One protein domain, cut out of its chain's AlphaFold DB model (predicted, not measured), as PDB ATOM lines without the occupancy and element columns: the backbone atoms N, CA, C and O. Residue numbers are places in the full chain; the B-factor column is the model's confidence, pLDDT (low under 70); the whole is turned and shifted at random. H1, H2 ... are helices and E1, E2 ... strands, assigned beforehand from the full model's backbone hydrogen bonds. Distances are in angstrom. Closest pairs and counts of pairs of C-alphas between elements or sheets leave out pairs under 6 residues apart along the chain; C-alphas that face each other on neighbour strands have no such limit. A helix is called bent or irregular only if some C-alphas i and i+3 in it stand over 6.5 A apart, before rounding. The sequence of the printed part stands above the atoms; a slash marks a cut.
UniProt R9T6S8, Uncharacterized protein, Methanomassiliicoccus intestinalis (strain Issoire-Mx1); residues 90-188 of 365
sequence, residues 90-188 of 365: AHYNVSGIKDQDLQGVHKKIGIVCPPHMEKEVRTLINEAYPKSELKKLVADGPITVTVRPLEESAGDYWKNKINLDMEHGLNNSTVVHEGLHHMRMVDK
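Overview. This is residues 90 to 188 of the 365 residues of an uncharacterized protein of Methanomassiliicoccus intestinalis (strain Issoire-Mx1) (UniProt R9T6S8). A twisted sheet of four strands has two helices, H2 and H4, over one face and no named helix on the other, while two short helices, H1 and H3, sit off the sheet, near the end where E1 and E2 begin. The 99 printed residues hold four named helices and four named strands, in the order H1 E1 H2 H3 E2 E3 E4 H4. The sheet is mixed, of order E1 E2 E4 E3, and the class is mixed, helices and strands. The whole is compact, with a radius of gyration of the C-alphas of 12.3 A and spans of 37 by 32 by 20 A.

Arrangement. H1, residues 100 to 106, touches H3, residues 131 to 137, at C-alphas 105 and 135, 6.1 A apart, the same way at a shallow tilt of 33 degrees, only just short of steep. Edge strand E1, residues 109 to 112, is parallel to E2, residues 143 to 148, with N 110 and O 143 2.9 A apart. H2, residues 115 to 128, is on the sheet at a height of 9.3 A, slantwise to the strands, at 55 degrees to E2 on the local plane. E1, H2, H3 and E2 form a strand-helix-strand unit, two parallel neighbour strands joined through helices, with a left-handed crossover. E4, residues 161 to 165, is parallel to E2, with N 146 and O 162 2.8 A apart. E3, residues 155 to 158, forms an antiparallel hairpin with E4, with N 163 and O 156 2.8 A apart. H4, residues 172 to 186, is on the same face as H2, making two layers, helices over one face of a sheet; its height is 8.7 A, and it runs along the strands, at 8 degrees to E3 on the local plane. H4 touches H3 at C-alphas 183 and 137, 5.8 A apart. Residues 124 to 128 of H2 touch residues 172 to 176 of H4, closest at C-alphas 128 and 176, 5.4 A. Each O i to N i+4 pair is within hydrogen-bond range in H1 and H4, against 8 of 10 in H2 and 2 of 3 in H3.

Along the chain. H1 begins at C-alpha 100, (175.873, 213.244, 242.483). H2 is 20.9 A long and irregular, with C-alphas 116 and 119 7.0 A apart. E2 spans 15.8 A and E4 13.0 A. H4, 20.5 A, ends at C-alpha 186, (181.148, 213.879, 220.499).

Size, cuts and confidence. The two C-alphas farthest apart, of Gln 100 and Glu 152, are 37.7 A apart. The printed part has no cut and no long link. Its mean pLDDT is 93.1, and no printed residue is under 70.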
ATOM      1  N   ALA A  90     168.413 229.867 230.646       95.12
ATOM      2  CA  ALA A  90     168.606 228.436 230.838       95.12
ATOM      3  C   ALA A  90     168.503 228.051 232.324       95.12
ATOM      4  O   ALA A  90     169.166 228.640 233.181       95.12
ATOM      5  N   HIS A  91     167.724 227.010 232.603       95.00
ATOM      6  CA  HIS A  91     167.567 226.397 233.913       95.00
ATOM      7  C   HIS A  91     168.646 225.341 234.166       95.00
ATOM      8  O   HIS A  91     168.969 224.522 233.300       95.00
ATOM      9  N   TYR A  92     169.158 225.322 235.397       95.25
ATOM     10  CA  TYR A  92     170.164 224.370 235.887       95.25
ATOM     11  C   TYR A  92     169.720 223.715 237.206       95.25
ATOM     12  O   TYR A  92     170.547 223.398 238.066       95.25
ATOM     13  N   ASN A  93     168.410 223.527 237.403       93.19
ATOM     14  CA  ASN A  93     167.873 223.013 238.658       93.19
ATOM     15  C   ASN A  93     168.158 221.510 238.788       93.19
ATOM     16  O   ASN A  93     167.467 220.659 238.231       93.19
ATOM     17  N   VAL A  94     169.200 221.178 239.553       93.19
ATOM     18  CA  VAL A  94     169.651 219.791 239.780       93.19
ATOM     19  C   VAL A  94     169.333 219.251 241.174       93.19
ATOM     20  O   VAL A  94     169.648 218.102 241.467       93.19
ATOM     21  N   SER A  95     168.692 220.045 242.036       89.44
ATOM     22  CA  SER A  95     168.391 219.677 243.430       89.44
ATOM     23  C   SER A  95     167.515 218.424 243.561       89.44
ATOM     24  O   SER A  95     167.621 217.703 244.548       89.44
ATOM     25  N   GLY A  96     166.686 218.128 242.556       86.81
ATOM     26  CA  GLY A  96     165.845 216.927 242.516       86.81
ATOM     27  C   GLY A  96     166.571 215.632 242.127       86.81
ATOM     28  O   GLY A  96     165.975 214.559 242.211       86.81
ATOM     29  N   ILE A  97     167.835 215.696 241.698       90.94
ATOM     30  CA  ILE A  97     168.606 214.532 241.244       90.94
ATOM     31  C   ILE A  97     169.432 214.011 242.421       90.94
ATOM     32  O   ILE A  97     170.298 214.717 242.916       90.94
ATOM     33  N   LYS A  98     169.196 212.777 242.880       91.12
ATOM     34  CA  LYS A  98     169.901 212.221 244.055       91.12
ATOM     35  C   LYS A  98     171.340 211.775 243.763       91.12
ATOM     36  O   LYS A  98     172.199 211.891 244.629       91.12
ATOM     37  N   ASP A  99     171.600 211.251 242.566       93.81
ATOM     38  CA  ASP A  99     172.932 210.782 242.161       93.81
ATOM     39  C   ASP A  99     173.843 211.981 241.848       93.81
ATOM     40  O   ASP A  99     173.564 212.767 240.941       93.81
ATOM     41  N   GLN A 100     174.941 212.117 242.596       93.44
ATOM     42  CA  GLN A 100     175.873 213.244 242.483       93.44
ATOM     43  C   GLN A 100     176.579 213.326 241.123       93.44
ATOM     44  O   GLN A 100     176.816 214.427 240.623       93.44
ATOM     45  N   ASP A 101     176.870 212.194 240.482       92.75
ATOM     46  CA  ASP A 101     177.455 212.209 239.141       92.75
ATOM     47  C   ASP A 101     176.436 212.721 238.122       92.75
ATOM     48  O   ASP A 101     176.787 213.497 237.234       92.75
ATOM     49  N   LEU A 102     175.173 212.289 238.238       94.25
ATOM     50  CA  LEU A 102     174.104 212.774 237.364       94.25
ATOM     51  C   LEU A 102     173.827 214.257 237.604       94.25
ATOM     52  O   LEU A 102     173.617 214.984 236.636       94.25
ATOM     53  N   GLN A 103     173.903 214.742 238.848       95.62
ATOM     54  CA  GLN A 103     173.884 216.183 239.112       95.62
ATOM     55  C   GLN A 103     175.018 216.893 238.363       95.62
ATOM     56  O   GLN A 103     174.780 217.914 237.722       95.62
ATOM     57  N   GLY A 104     176.242 216.356 238.419       95.75
ATOM     58  CA  GLY A 104     177.401 216.908 237.715       95.75
ATOM     59  C   GLY A 104     177.200 216.990 236.200       95.75
ATOM     60  O   GLY A 104     177.561 217.996 235.589       95.75
ATOM     61  N   VAL A 105     176.564 215.978 235.603       96.50
ATOM     62  CA  VAL A 105     176.187 215.996 234.184       96.50
ATOM     63  C   VAL A 105     175.110 217.043 233.910       96.50
ATOM     64  O   VAL A 105     175.290 217.896 233.047       96.50
ATOM     65  N   HIS A 106     174.018 217.042 234.672       96.88
ATOM     66  CA  HIS A 106     172.900 217.956 234.448       96.88
ATOM     67  C   HIS A 106     173.235 219.431 234.710       96.88
ATOM     68  O   HIS A 106     172.566 220.293 234.146       96.88
ATOM     69  N   LYS A 107     174.283 219.738 235.486       96.88
ATOM     70  CA  LYS A 107     174.845 221.099 235.607       96.88
ATOM     71  C   LYS A 107     175.464 221.611 234.302       96.88
ATOM     72  O   LYS A 107     175.621 222.814 234.145       96.88
ATOM     73  N   LYS A 108     175.814 220.717 233.374       97.44
ATOM     74  CA  LYS A 108     176.325 221.047 232.034       97.44
ATOM     75  C   LYS A 108     175.234 221.031 230.956       97.44
ATOM     76  O   LYS A 108     175.537 221.260 229.792       97.44
ATOM     77  N   ILE A 109     173.986 220.751 231.332       97.62
ATOM     78  CA  ILE A 109     172.832 220.747 230.431       97.62
ATOM     79  C   ILE A 109     171.947 221.931 230.814       97.62
ATOM     80  O   ILE A 109     171.197 221.859 231.792       97.62
ATOM     81  N   GLY A 110     172.052 223.017 230.052       97.69
ATOM     82  CA  GLY A 110     171.144 224.153 230.179       97.69
ATOM     83  C   GLY A 110     169.799 223.822 229.542       97.69
ATOM     84  O   GLY A 110     169.767 223.354 228.407       97.69
ATOM     85  N   ILE A 111     168.695 224.044 230.253       97.56
ATOM     86  CA  ILE A 111     167.349 223.789 229.724       97.56
ATOM     87  C   ILE A 111     166.619 225.114 229.558       97.56
ATOM     88  O   ILE A 111     166.371 225.796 230.543       97.56
ATOM     89  N   VAL A 112     166.266 225.488 228.332       96.62
ATOM     90  CA  VAL A 112     165.498 226.706 228.046       96.62
ATOM     91  C   VAL A 112     164.062 226.295 227.743       96.62
ATOM     92  O   VAL A 112     163.769 225.808 226.657       96.62
ATOM     93  N   CYS A 113     163.171 226.436 228.720       94.75
ATOM     94  CA  CYS A 113     161.749 226.101 228.596       94.75
ATOM     95  C   CYS A 113     160.933 226.842 229.667       94.75
ATOM     96  O   CYS A 113     161.524 227.339 230.633       94.75
ATOM     97  N   PRO A 114     159.592 226.866 229.581       92.00
ATOM     98  CA  PRO A 114     158.776 227.297 230.707       92.00
ATOM     99  C   PRO A 114     159.134 226.516 231.989       92.00
ATOM    100  O   PRO A 114     159.347 225.299 231.915       92.00
ATOM    101  N   PRO A 115     159.207 227.161 233.172       90.81
ATOM    102  CA  PRO A 115     159.725 226.520 234.386       90.81
ATOM    103  C   PRO A 115     159.031 225.209 234.784       90.81
ATOM    104  O   PRO A 115     159.674 224.316 235.337       90.81
ATOM    105  N   HIS A 116     157.734 225.049 234.495       88.69
ATOM    106  CA  HIS A 116     156.996 223.828 234.838       88.69
ATOM    107  C   HIS A 116     157.407 222.608 234.000       88.69
ATOM    108  O   HIS A 116     157.235 221.482 234.465       88.69
ATOM    109  N   MET A 117     157.990 222.816 232.814       93.19
ATOM    110  CA  MET A 117     158.419 221.753 231.892       93.19
ATOM    111  C   MET A 117     159.818 221.204 232.194       93.19
ATOM    112  O   MET A 117     160.155 220.103 231.765       93.19
ATOM    113  N   GLU A 118     160.652 221.923 232.955       94.62
ATOM    114  CA  GLU A 118     162.065 221.553 233.133       94.62
ATOM    115  C   GLU A 118     162.230 220.123 233.674       94.62
ATOM    116  O   GLU A 118     163.069 219.349 233.203       94.62
ATOM    117  N   LYS A 119     161.408 219.747 234.662       93.56
ATOM    118  CA  LYS A 119     161.454 218.417 235.283       93.56
ATOM    119  C   LYS A 119     161.141 217.307 234.280       93.56
ATOM    120  O   LYS A 119     161.777 216.252 234.328       93.56
ATOM    121  N   GLU A 120     160.179 217.530 233.392       94.12
ATOM    122  CA  GLU A 120     159.823 216.584 232.337       94.12
ATOM    123  C   GLU A 120     160.970 216.433 231.336       94.12
ATOM    124  O   GLU A 120     161.416 215.312 231.100       94.12
ATOM    125  N   VAL A 121     161.550 217.541 230.858       95.56
ATOM    126  CA  VAL A 121     162.710 217.513 229.945       95.56
ATOM    127  C   VAL A 121     163.880 216.738 230.562       95.56
ATOM    128  O   VAL A 121     164.449 215.850 229.927       95.56
ATOM    129  N   ARG A 122     164.215 216.996 231.836       95.56
ATOM    130  CA  ARG A 122     165.260 216.238 232.553       95.56
ATOM    131  C   ARG A 122     164.927 214.751 232.666       95.56
ATOM    132  O   ARG A 122     165.834 213.923 232.602       95.56
ATOM    133  N   THR A 123     163.655 214.411 232.851       93.62
ATOM    134  CA  THR A 123     163.200 213.018 232.935       93.62
ATOM    135  C   THR A 123     163.379 212.326 231.587       93.62
ATOM    136  O   THR A 123     164.032 211.289 231.533       93.62
ATOM    137  N   LEU A 124     162.933 212.948 230.491       93.81
ATOM    138  CA  LEU A 124     163.113 212.426 229.133       93.81
ATOM    139  C   LEU A 124     164.590 212.198 228.781       93.81
ATOM    140  O   LEU A 124     164.923 211.161 228.213       93.81
ATOM    141  N   ILE A 125     165.486 213.114 229.168       94.06
ATOM    142  CA  ILE A 125     166.939 212.961 228.968       94.06
ATOM    143  C   ILE A 125     167.481 211.734 229.719       94.06
ATOM    144  O   ILE A 125     168.220 210.935 229.142       94.06
ATOM    145  N   ASN A 126     167.099 211.556 230.988       92.50
ATOM    146  CA  ASN A 126     167.526 210.404 231.794       92.50
ATOM    147  C   ASN A 126     166.950 209.076 231.290       92.50
ATOM    148  O   ASN A 126     167.567 208.026 231.446       92.50
ATOM    149  N   GLU A 127     165.763 209.111 230.695       90.50
ATOM    150  CA  GLU A 127     165.152 207.938 230.085       90.50
ATOM    151  C   GLU A 127     165.742 207.590 228.719       90.50
ATOM    152  O   GLU A 127     165.700 206.426 228.320       90.50
ATOM    153  N   ALA A 128     166.256 208.587 227.998       89.56
ATOM    154  CA  ALA A 128     166.871 208.420 226.688       89.56
ATOM    155  C   ALA A 128     168.268 207.793 226.780       89.56
ATOM    156  O   ALA A 128     168.628 206.982 225.923       89.56
ATOM    157  N   TYR A 129     169.042 208.134 227.817       90.62
ATOM    158  CA  TYR A 129     170.439 207.724 227.931       90.62
ATOM    159  C   TYR A 129     170.789 207.216 229.332       90.62
ATOM    160  O   TYR A 129     170.523 207.896 230.326       90.62
ATOM    161  N   PRO A 130     171.476 206.065 229.451       91.06
ATOM    162  CA  PRO A 130     172.070 205.655 230.710       91.06
ATOM    163  C   PRO A 130     173.132 206.666 231.162       91.06
ATOM    164  O   PRO A 130     173.781 207.342 230.362       91.06
ATOM    165  N   LYS A 131     173.384 206.692 232.473       92.25
ATOM    166  CA  LYS A 131     174.358 207.578 233.131       92.25
ATOM    167  C   LYS A 131     175.731 207.629 232.445       92.25
ATOM    168  O   LYS A 131     176.332 208.698 232.363       92.25
ATOM    169  N   SER A 132     176.248 206.497 231.969       92.06
ATOM    170  CA  SER A 132     177.542 206.433 231.275       92.06
ATOM    171  C   SER A 132     177.542 207.186 229.942       92.06
ATOM    172  O   SER A 132     178.546 207.803 229.601       92.06
ATOM    173  N   GLU A 133     176.428 207.186 229.213       92.69
ATOM    174  CA  GLU A 133     176.278 207.906 227.945       92.69
ATOM    175  C   GLU A 133     175.950 209.381 228.170       92.69
ATOM    176  O   GLU A 133     176.489 210.232 227.472       92.69
ATOM    177  N   LEU A 134     175.192 209.716 229.216       94.50
ATOM    178  CA  LEU A 134     174.985 211.110 229.620       94.50
ATOM    179  C   LEU A 134     176.308 211.831 229.921       94.50
ATOM    180  O   LEU A 134     176.468 212.996 229.567       94.50
ATOM    181  N   LYS A 135     177.295 211.141 230.510       95.12
ATOM    182  CA  LYS A 135     178.646 211.699 230.705       95.12
ATOM    183  C   LYS A 135     179.337 212.032 229.377       95.12
ATOM    184  O   LYS A 135     180.056 213.026 229.312       95.12
ATOM    185  N   LYS A 136     179.112 211.230 228.333       94.44
ATOM    186  CA  LYS A 136     179.657 211.457 226.985       94.44
ATOM    187  C   LYS A 136     178.962 212.620 226.281       94.44
ATOM    188  O   LYS A 136     179.641 213.425 225.655       94.44
ATOM    189  N   LEU A 137     177.649 212.751 226.470       93.12
ATOM    190  CA  LEU A 137     176.829 213.833 225.915       93.12
ATOM    191  C   LEU A 137     177.339 215.231 226.312       93.12
ATOM    192  O   LEU A 137     177.117 216.191 225.594       93.12
ATOM    193  N   VAL A 138     178.026 215.356 227.450       95.06
ATOM    194  CA  VAL A 138     178.580 216.632 227.948       95.06
ATOM    195  C   VAL A 138     180.112 216.631 228.033       95.06
ATOM    196  O   VAL A 138     180.704 217.455 228.741       95.06
ATOM    197  N   ALA A 139     180.772 215.667 227.383       92.06
ATOM    198  CA  ALA A 139     182.218 215.480 227.492       92.06
ATOM    199  C   ALA A 139     183.005 216.598 226.800       92.06
ATOM    200  O   ALA A 139     183.996 217.071 227.355       92.06
ATOM    201  N   ASP A 140     182.534 217.053 225.638       91.44
ATOM    202  CA  ASP A 140     183.181 218.108 224.850       91.44
ATOM    203  C   ASP A 140     182.663 219.523 225.192       91.44
ATOM    204  O   ASP A 140     183.065 220.508 224.575       91.44
ATOM    205  N   GLY A 141     181.807 219.649 226.211       92.94
ATOM    206  CA  GLY A 141     181.352 220.932 226.741       92.94
ATOM    207  C   GLY A 141     179.881 220.937 227.163       92.94
ATOM    208  O   GLY A 141     179.207 219.908 227.095       92.94
ATOM    209  N   PRO A 142     179.375 222.090 227.636       95.38
ATOM    210  CA  PRO A 142     177.963 222.255 227.943       95.38
ATOM    211  C   PRO A 142     177.084 222.179 226.692       95.38
ATOM    212  O   PRO A 142     177.441 222.696 225.627       95.38
ATOM    213  N   ILE A 143     175.896 221.610 226.864       97.06
ATOM    214  CA  ILE A 143     174.848 221.570 225.842       97.06
ATOM    215  C   ILE A 143     173.628 222.361 226.306       97.06
ATOM    216  O   ILE A 143     173.431 222.600 227.500       97.06
ATOM    217  N   THR A 144     172.787 222.752 225.357       97.69
ATOM    218  CA  THR A 144     171.503 223.399 225.630       97.69
ATOM    219  C   THR A 144     170.371 222.591 225.015       97.69
ATOM    220  O   THR A 144     170.447 222.221 223.847       97.69
ATOM    221  N   VAL A 145     169.325 222.337 225.795       97.69
ATOM    222  CA  VAL A 145     168.059 221.780 225.313       97.69
ATOM    223  C   VAL A 145     167.011 222.882 225.385       97.69
ATOM    224  O   VAL A 145     166.701 223.362 226.475       97.69
ATOM    225  N   THR A 146     166.493 223.304 224.240       96.62
ATOM    226  CA  THR A 146     165.504 224.382 224.131       96.62
ATOM    227  C   THR A 146     164.158 223.787 223.755       96.62
ATOM    228  O   THR A 146     164.068 223.058 222.773       96.62
ATOM    229  N   VAL A 147     163.107 224.123 224.493       95.25
ATOM    230  CA  VAL A 147     161.722 223.841 224.105       95.25
ATOM    231  C   VAL A 147     161.163 225.110 223.477       95.25
ATOM    232  O   VAL A 147     161.059 226.136 224.151       95.25
ATOM    233  N   ARG A 148     160.861 225.061 222.180       91.25
ATOM    234  CA  ARG A 148     160.423 226.221 221.391       91.25
ATOM    235  C   ARG A 148     159.479 225.793 220.267       91.25
ATOM    236  O   ARG A 148     159.482 224.621 219.909       91.25
ATOM    237  N   PRO A 149     158.701 226.709 219.677       87.62
ATOM    238  CA  PRO A 149     157.968 226.414 218.453       87.62
ATOM    239  C   PRO A 149     158.927 226.095 217.296       87.62
ATOM    240  O   PRO A 149     159.861 226.865 217.038       87.62
ATOM    241  N   LEU A 150     158.673 224.993 216.589       88.00
ATOM    242  CA  LEU A 150     159.332 224.630 215.331       88.00
ATOM    243  C   LEU A 150     158.308 224.605 214.178       88.00
ATOM    244  O   LEU A 150     157.096 224.567 214.403       88.00
ATOM    245  N   GLU A 151     158.781 224.719 212.930       79.25
ATOM    246  CA  GLU A 151     157.892 224.830 211.757       79.25
ATOM    247  C   GLU A 151     157.407 223.459 211.272       79.25
ATOM    248  O   GLU A 151     156.206 223.204 211.222       79.25
ATOM    249  N   GLU A 152     158.344 222.569 210.933       79.75
ATOM    250  CA  GLU A 152     158.054 221.308 210.233       79.75
ATOM    251  C   GLU A 152     158.696 220.073 210.895       79.75
ATOM    252  O   GLU A 152     158.681 218.982 210.319       79.75
ATOM    253  N   SER A 153     159.262 220.205 212.098       86.88
ATOM    254  CA  SER A 153     159.927 219.102 212.800       86.88
ATOM    255  C   SER A 153     159.529 219.019 214.272       86.88
ATOM    256  O   SER A 153     159.168 220.007 214.902       86.88
ATOM    257  N   ALA A 154     159.594 217.808 214.832       91.56
ATOM    258  CA  ALA A 154     159.415 217.600 216.268       91.56
ATOM    259  C   ALA A 154     160.670 218.002 217.064       91.56
ATOM    260  O   ALA A 154     160.591 218.236 218.265       91.56
ATOM    261  N   GLY A 155     161.822 218.069 216.404       94.00
ATOM    262  CA  GLY A 155     163.081 218.503 216.976       94.00
ATOM    263  C   GLY A 155     164.061 218.902 215.882       94.00
ATOM    264  O   GLY A 155     163.821 218.661 214.697       94.00
ATOM    265  N   ASP A 156     165.131 219.564 216.289       94.00
ATOM    266  CA  ASP A 156     166.316 219.737 215.470       94.00
ATOM    267  C   ASP A 156     167.565 219.769 216.353       94.00
ATOM    268  O   ASP A 156     167.514 219.959 217.578       94.00
ATOM    269  N   TYR A 157     168.708 219.595 215.706       93.56
ATOM    270  CA  TYR A 157     169.993 219.643 216.361       93.56
ATOM    271  C   TYR A 157     170.981 220.508 215.581       93.56
ATOM    272  O   TYR A 157     171.210 220.336 214.382       93.56
ATOM    273  N   TRP A 158     171.650 221.406 216.305       89.19
ATOM    274  CA  TRP A 158     172.714 222.238 215.763       89.19
ATOM    275  C   TRP A 158     173.836 222.459 216.780       89.19
ATOM    276  O   TRP A 158     173.669 223.133 217.800       89.19
ATOM    277  N   LYS A 159     175.034 221.950 216.465       88.19
ATOM    278  CA  LYS A 159     176.270 222.084 217.264       88.19
ATOM    279  C   LYS A 159     176.157 221.547 218.695       88.19
ATOM    280  O   LYS A 159     176.493 220.404 218.948       88.19
ATOM    281  N   ASN A 160     175.755 222.354 219.662       92.19
ATOM    282  CA  ASN A 160     175.572 221.941 221.056       92.19
ATOM    283  C   ASN A 160     174.159 222.266 221.556       92.19
ATOM    284  O   ASN A 160     173.921 222.302 222.762       92.19
ATOM    285  N   LYS A 161     173.239 222.536 220.626       95.19
ATOM    286  CA  LYS A 161     171.847 222.864 220.895       95.19
ATOM    287  C   LYS A 161     170.951 221.772 220.334       95.19
ATOM    288  O   LYS A 161     171.078 221.415 219.167       95.19
ATOM    289  N   ILE A 162     170.070 221.273 221.184       96.81
ATOM    290  CA  ILE A 162     168.956 220.402 220.833       96.81
ATOM    291  C   ILE A 162     167.704 221.253 220.988       96.81
ATOM    292  O   ILE A 162     167.437 221.742 222.086       96.81
ATOM    293  N   ASN A 163     166.955 221.454 219.914       96.12
ATOM    294  CA  ASN A 163     165.659 222.108 219.975       96.12
ATOM    295  C   ASN A 163     164.569 221.039 219.911       96.12
ATOM    296  O   ASN A 163     164.640 220.104 219.120       96.12
ATOM    297  N   LEU A 164     163.568 221.168 220.772       96.06
ATOM    298  CA  LEU A 164     162.396 220.308 220.826       96.06
ATOM    299  C   LEU A 164     161.178 221.180 220.563       96.06
ATOM    300  O   LEU A 164     161.025 222.229 221.196       96.06
ATOM    301  N   ASP A 165     160.314 220.733 219.659       93.00
ATOM    302  CA  ASP A 165     159.044 221.403 219.436       93.00
ATOM    303  C   ASP A 165     158.192 221.377 220.712       93.00
ATOM    304  O   ASP A 165     158.106 220.362 221.413       93.00
ATOM    305  N   MET A 166     157.553 222.503 221.011       87.75
ATOM    306  CA  MET A 166     156.780 222.684 222.238       87.75
ATOM    307  C   MET A 166     155.549 221.771 222.324       87.75
ATOM    308  O   MET A 166     155.160 221.385 223.423       87.75
ATOM    309  N   GLU A 167     154.942 221.406 221.193       85.56
ATOM    310  CA  GLU A 167     153.726 220.582 221.154       85.56
ATOM    311  C   GLU A 167     154.016 219.117 220.838       85.56
ATOM    312  O   GLU A 167     153.320 218.216 221.314       85.56
ATOM    313  N   HIS A 168     155.020 218.865 220.002       88.75
ATOM    314  CA  HIS A 168     155.266 217.548 219.423       88.75
ATOM    315  C   HIS A 168     156.648 216.985 219.767       88.75
ATOM    316  O   HIS A 168     156.888 215.795 219.563       88.75
ATOM    317  N   GLY A 169     157.554 217.797 220.316       91.00
ATOM    318  CA  GLY A 169     158.944 217.429 220.592       91.00
ATOM    319  C   GLY A 169     159.213 216.854 221.978       91.00
ATOM    320  O   GLY A 169     160.226 216.182 222.173       91.00
ATOM    321  N   LEU A 170     158.309 217.063 222.938       92.56
ATOM    322  CA  LEU A 170     158.438 216.562 224.312       92.56
ATOM    323  C   LEU A 170     158.071 215.075 224.425       92.56
ATOM    324  O   LEU A 170     157.119 214.682 225.090       92.56
ATOM    325  N   ASN A 171     158.838 214.221 223.751       91.81
ATOM    326  CA  ASN A 171     158.697 212.772 223.829       91.81
ATOM    327  C   ASN A 171     160.067 212.072 223.769       91.81
ATOM    328  O   ASN A 171     161.063 212.639 223.315       91.81
ATOM    329  N   ASN A 172     160.124 210.813 224.222       91.69
ATOM    330  CA  ASN A 172     161.377 210.052 224.282       91.69
ATOM    331  C   ASN A 172     162.014 209.870 222.896       91.69
ATOM    332  O   ASN A 172     163.231 209.953 222.773       91.69
ATOM    333  N   SER A 173     161.200 209.656 221.861       91.06
ATOM    334  CA  SER A 173     161.668 209.425 220.493       91.06
ATOM    335  C   SER A 173     162.472 210.611 219.960       91.06
ATOM    336  O   SER A 173     163.579 210.413 219.467       91.06
ATOM    337  N   THR A 174     161.950 211.831 220.115       94.38
ATOM    338  CA  THR A 174     162.616 213.063 219.674       94.38
ATOM    339  C   THR A 174     163.882 213.336 220.486       94.38
ATOM    340  O   THR A 174     164.937 213.572 219.910       94.38
ATOM    341  N   VAL A 175     163.833 213.224 221.820       94.50
ATOM    342  CA  VAL A 175     165.018 213.448 222.677       94.50
ATOM    343  C   VAL A 175     166.140 212.448 222.368       94.50
ATOM    344  O   VAL A 175     167.322 212.805 222.363       94.50
ATOM    345  N   VAL A 176     165.782 211.192 222.082       94.94
ATOM    346  CA  VAL A 176     166.737 210.188 221.603       94.94
ATOM    347  C   VAL A 176     167.276 210.579 220.228       94.94
ATOM    348  O   VAL A 176     168.482 210.551 220.037       94.94
ATOM    349  N   HIS A 177     166.429 210.969 219.277       96.12
ATOM    350  CA  HIS A 177     166.863 211.316 217.922       96.12
ATOM    351  C   HIS A 177     167.858 212.490 217.902       96.12
ATOM    352  O   HIS A 177     168.994 212.333 217.449       96.12
ATOM    353  N   GLU A 178     167.486 213.630 218.484       96.25
ATOM    354  CA  GLU A 178     168.335 214.827 218.461       96.25
ATOM    355  C   GLU A 178     169.594 214.660 219.318       96.25
ATOM    356  O   GLU A 178     170.694 215.073 218.942       96.25
ATOM    357  N   GLY A 179     169.470 213.987 220.466       95.81
ATOM    358  CA  GLY A 179     170.633 213.664 221.286       95.81
ATOM    359  C   GLY A 179     171.589 212.683 220.595       95.81
ATOM    360  O   GLY A 179     172.796 212.748 220.835       95.81
ATOM    361  N   LEU A 180     171.094 211.817 219.703       95.88
ATOM    362  CA  LEU A 180     171.935 210.910 218.931       95.88
ATOM    363  C   LEU A 180     172.766 211.659 217.899       95.88
ATOM    364  O   LEU A 180     173.951 211.353 217.797       95.88
ATOM    365  N   HIS A 181     172.228 212.668 217.210       96.50
ATOM    366  CA  HIS A 181     173.059 213.523 216.355       96.50
ATOM    367  C   HIS A 181     174.238 214.126 217.131       96.50
ATOM    368  O   HIS A 181     175.382 214.073 216.670       96.50
ATOM    369  N   HIS A 182     173.991 214.600 218.358       95.75
ATOM    370  CA  HIS A 182     175.067 215.083 219.220       95.75
ATOM    371  C   HIS A 182     176.062 213.981 219.598       95.75
ATOM    372  O   HIS A 182     177.265 214.123 219.373       95.75
ATOM    373  N   MET A 183     175.571 212.856 220.125       94.44
ATOM    374  CA  MET A 183     176.398 211.717 220.543       94.44
ATOM    375  C   MET A 183     177.277 211.187 219.413       94.44
ATOM    376  O   MET A 183     178.436 210.853 219.637       94.44
ATOM    377  N   ARG A 184     176.748 211.129 218.191       94.44
ATOM    378  CA  ARG A 184     177.477 210.690 216.997       94.44
ATOM    379  C   ARG A 184     178.652 211.610 216.660       94.44
ATOM    380  O   ARG A 184     179.614 211.135 216.051       94.44
ATOM    381  N   MET A 185     178.598 212.885 217.058       92.81
ATOM    382  CA  MET A 185     179.708 213.831 216.916       92.81
ATOM    383  C   MET A 185     180.716 213.769 218.067       92.81
ATOM    384  O   MET A 185     181.915 213.802 217.794       92.81
ATOM    385  N   VAL A 186     180.264 213.688 219.324       92.81
ATOM    386  CA  VAL A 186     181.148 213.879 220.499       92.81
ATOM    387  C   VAL A 186     181.673 212.588 221.131       92.81
ATOM    388  O   VAL A 186     182.690 212.597 221.825       92.81
ATOM    389  N   ASP A 187     181.015 211.448 220.911       93.19
ATOM    390  CA  ASP A 187     181.454 210.177 221.488       93.19
ATOM    391  C   ASP A 187     182.628 209.584 220.697       93.19
ATOM    392  O   ASP A 187     182.463 208.929 219.664       93.19
ATOM    393  N   LYS A 188     183.834 209.790 221.231       89.94
ATOM    394  CA  LYS A 188     185.121 209.368 220.649       89.94
ATOM    395  C   LYS A 188     185.284 207.850 220.531       89.94
ATOM    396  O   LYS A 188     186.170 207.393 219.806       89.94
TER     397      LYS A 188